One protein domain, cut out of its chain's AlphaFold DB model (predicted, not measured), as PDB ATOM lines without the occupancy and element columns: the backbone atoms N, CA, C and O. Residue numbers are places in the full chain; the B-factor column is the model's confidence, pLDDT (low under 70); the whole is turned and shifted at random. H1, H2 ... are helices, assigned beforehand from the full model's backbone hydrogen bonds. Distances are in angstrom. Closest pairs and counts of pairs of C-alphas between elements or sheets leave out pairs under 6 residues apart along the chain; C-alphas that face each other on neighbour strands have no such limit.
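Overview. This is residues 44 to 87 of the 343 residues of an uncharacterized protein of Paramuricea clavata (UniProt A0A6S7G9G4). Two long helices, H1 and H2, make a helical hairpin: the printed part goes out along H1, turns through a short link and folds back along H2. The two helices meet over a small part of their lengths, and at the turn residues 63 to 69 stick out, of which 67 to 69 belong to H2. The printed part has 44 residues with two named helices, H1 then H2, and no named strand; the class is all helix. It is only just loose, close to compact, with a radius of gyration of the C-alphas of 11.3 A, and its elongated outline spans 34 by 19 by 12 A.

Along the chain. H1 holds residues 44 to 59 and measures 23.0 A from first to last C-alpha, from C-alpha 44 at (196.432, 161.356, 177.968) to C-alpha 59 at (198.272, 139.759, 185.749). H2, the longest helix, holds residues 67 to 86 and measures 28.1 A, ending with C-alpha 86 at (206.589, 162.032, 187.564).

Arrangement. H1 and H2 form a helical hairpin and run opposite ways. Their lines stand at a steep tilt of 36 degrees, only just beyond shallow. They only just touch, with 3 pairs of C-alphas within 8 A; the closest are those of Phe 53 and Val 78, 7.6 A apart. H1 touches H2 with residues 49 to 53 alone, and H2 touches H1 with residues 77 to 81 alone. The centres of the two helices are 12.3 A apart. In both H1 and H2 every O i to N i+4 pair is within hydrogen-bond range.

Size, cuts and confidence. The two C-alphas farthest apart are those of Leu 44 and Asp 65, at 34.8 A. The printed part has no cut, and the link of 7 residues from H1 to H2 is short. The mean pLDDT of the printed part is 83.4, and residues 61 to 64 are under 70.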
ATOM      1  N   LEU A  44     195.712 162.439 178.637       86.31
ATOM      2  CA  LEU A  44     196.432 161.356 177.968       86.31
ATOM      3  C   LEU A  44     197.311 160.574 178.954       86.31
ATOM      4  O   LEU A  44     197.262 159.351 178.976       86.31
ATOM      5  N   GLN A  45     198.051 161.271 179.823       86.12
ATOM      6  CA  GLN A  45     198.894 160.633 180.838       86.12
ATOM      7  C   GLN A  45     198.064 159.854 181.871       86.12
ATOM      8  O   GLN A  45     198.482 158.786 182.312       86.12
ATOM      9  N   TRP A  46     196.875 160.354 182.229       91.19
ATOM     10  CA  TRP A  46     195.924 159.616 183.068       91.19
ATOM     11  C   TRP A  46     195.401 158.352 182.379       91.19
ATOM     12  O   TRP A  46     195.312 157.306 183.020       91.19
ATOM     13  N   SER A  47     195.095 158.422 181.081       89.44
ATOM     14  CA  SER A  47     194.683 157.247 180.304       89.44
ATOM     15  C   SER A  47     195.783 156.186 180.281       89.44
ATOM     16  O   SER A  47     195.522 155.034 180.610       89.44
ATOM     17  N   THR A  48     197.027 156.583 179.998       90.62
ATOM     18  CA  THR A  48     198.182 155.672 179.990       90.62
ATOM     19  C   THR A  48     198.426 155.028 181.358       90.62
ATOM     20  O   THR A  48     198.719 153.835 181.429       90.62
ATOM     21  N   ALA A  49     198.263 155.782 182.450       91.12
ATOM     22  CA  ALA A  49     198.361 155.245 183.807       91.12
ATOM     23  C   ALA A  49     197.270 154.203 184.084       91.12
ATOM     24  O   ALA A  49     197.552 153.117 184.586       91.12
ATOM     25  N   ASN A  50     196.028 154.502 183.699       92.19
ATOM     26  CA  ASN A  50     194.906 153.585 183.869       92.19
ATOM     27  C   ASN A  50     195.092 152.284 183.082       92.19
ATOM     28  O   ASN A  50     194.778 151.216 183.603       92.19
ATOM     29  N   ASP A  51     195.612 152.355 181.857       91.62
ATOM     30  CA  ASP A  51     195.883 151.165 181.045       91.62
ATOM     31  C   ASP A  51     196.992 150.306 181.665       91.62
ATOM     32  O   ASP A  51     196.848 149.086 181.763       91.62
ATOM     33  N   PHE A  52     198.045 150.940 182.190       93.19
ATOM     34  CA  PHE A  52     199.088 150.253 182.951       93.19
ATOM     35  C   PHE A  52     198.524 149.539 184.190       93.19
ATOM     36  O   PHE A  52     198.814 148.360 184.402       93.19
ATOM     37  N   PHE A  53     197.692 150.209 184.992       92.94
ATOM     38  CA  PHE A  53     197.109 149.606 186.195       92.94
ATOM     39  C   PHE A  53     196.188 148.437 185.856       92.94
ATOM     40  O   PHE A  53     196.298 147.383 186.476       92.94
ATOM     41  N   LYS A  54     195.333 148.582 184.837       88.31
ATOM     42  CA  LYS A  54     194.464 147.493 184.371       88.31
ATOM     43  C   LYS A  54     195.279 146.263 183.979       88.31
ATOM     44  O   LYS A  54     194.979 145.175 184.453       88.31
ATOM     45  N   LEU A  55     196.325 146.430 183.171       88.56
ATOM     46  CA  LEU A  55     197.191 145.319 182.764       88.56
ATOM     47  C   LEU A  55     197.929 144.693 183.955       88.56
ATOM     48  O   LEU A  55     198.050 143.474 184.040       88.56
ATOM     49  N   THR A  56     198.385 145.517 184.897       86.31
ATOM     50  CA  THR A  56     199.129 145.051 186.074       86.31
ATOM     51  C   THR A  56     198.242 144.224 187.009       86.31
ATOM     52  O   THR A  56     198.618 143.117 187.384       86.31
ATOM     53  N   PHE A  57     197.038 144.703 187.328       85.06
ATOM     54  CA  PHE A  57     196.113 144.000 188.225       85.06
ATOM     55  C   PHE A  57     195.375 142.831 187.559       85.06
ATOM     56  O   PHE A  57     194.891 141.945 188.255       85.06
ATOM     57  N   LEU A  58     195.326 142.773 186.224       83.38
ATOM     58  CA  LEU A  58     194.890 141.570 185.507       83.38
ATOM     59  C   LEU A  58     195.909 140.429 185.635       83.38
ATOM     60  O   LEU A  58     195.519 139.273 185.769       83.38
ATOM     61  N   ASN A  59     197.204 140.751 185.625       76.62
ATOM     62  CA  ASN A  59     198.272 139.759 185.749       76.62
ATOM     63  C   ASN A  59     198.556 139.361 187.205       76.62
ATOM     64  O   ASN A  59     199.213 138.347 187.432       76.62
ATOM     65  N   HIS A  60     198.127 140.162 188.183       72.25
ATOM     66  CA  HIS A  60     198.257 139.902 189.622       72.25
ATOM     67  C   HIS A  60     196.880 140.077 190.285       72.25
ATOM     68  O   HIS A  60     196.593 141.148 190.829       72.25
ATOM     69  N   PRO A  61     195.996 139.067 190.189       67.62
ATOM     70  CA  PRO A  61     194.641 139.169 190.704       67.62
ATOM     71  C   PRO A  61     194.642 139.283 192.231       67.62
ATOM     72  O   PRO A  61     195.213 138.465 192.946       67.62
ATOM     73  N   ILE A  62     193.957 140.315 192.707       68.62
ATOM     74  CA  ILE A  62     193.651 140.572 194.115       68.62
ATOM     75  C   ILE A  62     192.747 139.444 194.621       68.62
ATOM     76  O   ILE A  62     191.643 139.256 194.103       68.62
ATOM     77  N   THR A  63     193.218 138.671 195.598       69.88
ATOM     78  CA  THR A  63     192.467 137.529 196.147       69.88
ATOM     79  C   THR A  63     191.631 137.968 197.351       69.88
ATOM     80  O   THR A  63     192.125 138.738 198.166       69.88
ATOM     81  N   PRO A  64     190.378 137.516 197.525       66.81
ATOM     82  CA  PRO A  64     189.527 137.973 198.635       66.81
ATOM     83  C   PRO A  64     190.075 137.658 200.035       66.81
ATOM     84  O   PRO A  64     189.655 138.288 201.004       66.81
ATOM     85  N   ASP A  65     191.003 136.707 200.127       71.44
ATOM     86  CA  ASP A  65     191.428 136.088 201.381       71.44
ATOM     87  C   ASP A  65     192.493 136.901 202.147       71.44
ATOM     88  O   ASP A  65     192.731 136.626 203.320       71.44
ATOM     89  N   ASP A  66     193.105 137.926 201.529       74.00
ATOM     90  CA  ASP A  66     194.132 138.769 202.171       74.00
ATOM     91  C   ASP A  66     194.025 140.253 201.770       74.00
ATOM     92  O   ASP A  66     194.741 140.782 200.912       74.00
ATOM     93  N   LEU A  67     193.086 140.952 202.413       72.81
ATOM     94  CA  LEU A  67     192.797 142.364 202.160       72.81
ATOM     95  C   LEU A  67     194.017 143.278 202.379       72.81
ATOM     96  O   LEU A  67     194.219 144.214 201.602       72.81
ATOM     97  N   ASN A  68     194.845 143.014 203.390       74.00
ATOM     98  CA  ASN A  68     195.956 143.897 203.746       74.00
ATOM     99  C   ASN A  68     197.110 143.781 202.745       74.00
ATOM    100  O   ASN A  68     197.642 144.800 202.296       74.00
ATOM    101  N   ASN A  69     197.440 142.567 202.296       77.75
ATOM    102  CA  ASN A  69     198.432 142.371 201.241       77.75
ATOM    103  C   ASN A  69     197.968 142.952 199.894       77.75
ATOM    104  O   ASN A  69     198.753 143.563 199.162       77.75
ATOM    105  N   ASN A  70     196.674 142.849 199.591       79.38
ATOM    106  CA  ASN A  70     196.092 143.473 198.404       79.38
ATOM    107  C   ASN A  70     196.189 145.001 198.438       79.38
ATOM    108  O   ASN A  70     196.590 145.615 197.448       79.38
ATOM    109  N   ILE A  71     195.858 145.617 199.577       79.25
ATOM    110  CA  ILE A  71     195.979 147.066 199.773       79.25
ATOM    111  C   ILE A  71     197.443 147.490 199.621       79.25
ATOM    112  O   ILE A  71     197.731 148.417 198.864       79.25
ATOM    113  N   ASN A  72     198.377 146.785 200.262       81.19
ATOM    114  CA  ASN A  72     199.807 147.079 200.166       81.19
ATOM    115  C   ASN A  72     200.338 146.945 198.735       81.19
ATOM    116  O   ASN A  72     201.096 147.803 198.273       81.19
ATOM    117  N   THR A  73     199.893 145.926 198.003       82.00
ATOM    118  CA  THR A  73     200.241 145.723 196.593       82.00
ATOM    119  C   THR A  73     199.711 146.865 195.731       82.00
ATOM    120  O   THR A  73     200.474 147.464 194.971       82.00
ATOM    121  N   MET A  74     198.435 147.236 195.882       84.12
ATOM    122  CA  MET A  74     197.845 148.355 195.139       84.12
ATOM    123  C   MET A  74     198.570 149.670 195.419       84.12
ATOM    124  O   MET A  74     198.971 150.369 194.488       84.12
ATOM    125  N   VAL A  75     198.767 149.993 196.700       83.81
ATOM    126  CA  VAL A  75     199.444 151.216 197.143       83.81
ATOM    127  C   VAL A  75     200.864 151.276 196.578       83.81
ATOM    128  O   VAL A  75     201.264 152.311 196.047       83.81
ATOM    129  N   THR A  76     201.595 150.160 196.600       85.81
ATOM    130  CA  THR A  76     202.965 150.069 196.075       85.81
ATOM    131  C   THR A  76     203.016 150.238 194.556       85.81
ATOM    132  O   THR A  76     203.828 151.015 194.055       85.81
ATOM    133  N   VAL A  77     202.142 149.557 193.807       88.38
ATOM    134  CA  VAL A  77     202.088 149.641 192.334       88.38
ATOM    135  C   VAL A  77     201.766 151.064 191.882       88.38
ATOM    136  O   VAL A  77     202.452 151.619 191.021       88.38
ATOM    137  N   VAL A  78     200.749 151.674 192.493       89.44
ATOM    138  CA  VAL A  78     200.319 153.038 192.172       89.44
ATOM    139  C   VAL A  78     201.417 154.041 192.514       89.44
ATOM    140  O   VAL A  78     201.749 154.904 191.699       89.44
ATOM    141  N   TYR A  79     202.016 153.909 193.697       88.31
ATOM    142  CA  TYR A  79     203.086 154.791 194.128       88.31
ATOM    143  C   TYR A  79     204.311 154.695 193.216       88.31
ATOM    144  O   TYR A  79     204.761 155.717 192.705       88.31
ATOM    145  N   ASN A  80     204.812 153.487 192.948       88.62
ATOM    146  CA  ASN A  80     206.009 153.286 192.130       88.62
ATOM    147  C   ASN A  80     205.820 153.803 190.703       88.62
ATOM    148  O   ASN A  80     206.728 154.430 190.151       88.62
ATOM    149  N   TYR A  81     204.633 153.596 190.126       91.81
ATOM    150  CA  TYR A  81     204.311 154.122 188.806       91.81
ATOM    151  C   TYR A  81     204.404 155.649 188.777       91.81
ATOM    152  O   TYR A  81     205.073 156.220 187.914       91.81
ATOM    153  N   PHE A  82     203.763 156.334 189.726       90.50
ATOM    154  CA  PHE A  82     203.765 157.793 189.720       90.50
ATOM    155  C   PHE A  82     205.122 158.380 190.132       90.50
ATOM    156  O   PHE A  82     205.564 159.361 189.537       90.50
ATOM    157  N   SER A  83     205.840 157.763 191.072       87.00
ATOM    158  CA  SER A  83     207.149 158.256 191.501       87.00
ATOM    159  C   SER A  83     208.207 158.041 190.425       87.00
ATOM    160  O   SER A  83     209.067 158.899 190.256       87.00
ATOM    161  N   GLY A  84     208.132 156.935 189.679       85.00
ATOM    162  CA  GLY A  84     209.039 156.649 188.570       85.00
ATOM    163  C   GLY A  84     208.806 157.554 187.359       85.00
ATOM    164  O   GLY A  84     209.766 158.023 186.757       85.00
ATOM    165  N   ASN A  85     207.543 157.848 187.033       87.12
ATOM    166  CA  ASN A  85     207.203 158.630 185.838       87.12
ATOM    167  C   ASN A  85     207.162 160.149 186.070       87.12
ATOM    168  O   ASN A  85     207.436 160.913 185.146       87.12
ATOM    169  N   PHE A  86     206.813 160.606 187.277       83.94
ATOM    170  CA  PHE A  86     206.589 162.032 187.564       83.94
ATOM    171  C   PHE A  86     207.443 162.571 188.722       83.94
ATOM    172  O   PHE A  86     207.586 163.788 188.855       83.94
ATOM    173  N   GLY A  87     208.044 161.702 189.538       83.62
ATOM    174  CA  GLY A  87     208.914 162.090 190.650       83.62
ATOM    175  C   GLY A  87     208.174 162.679 191.856       83.62
ATOM    176  O   GLY A  87     206.967 162.504 192.040       83.62
TER     177      GLY A  87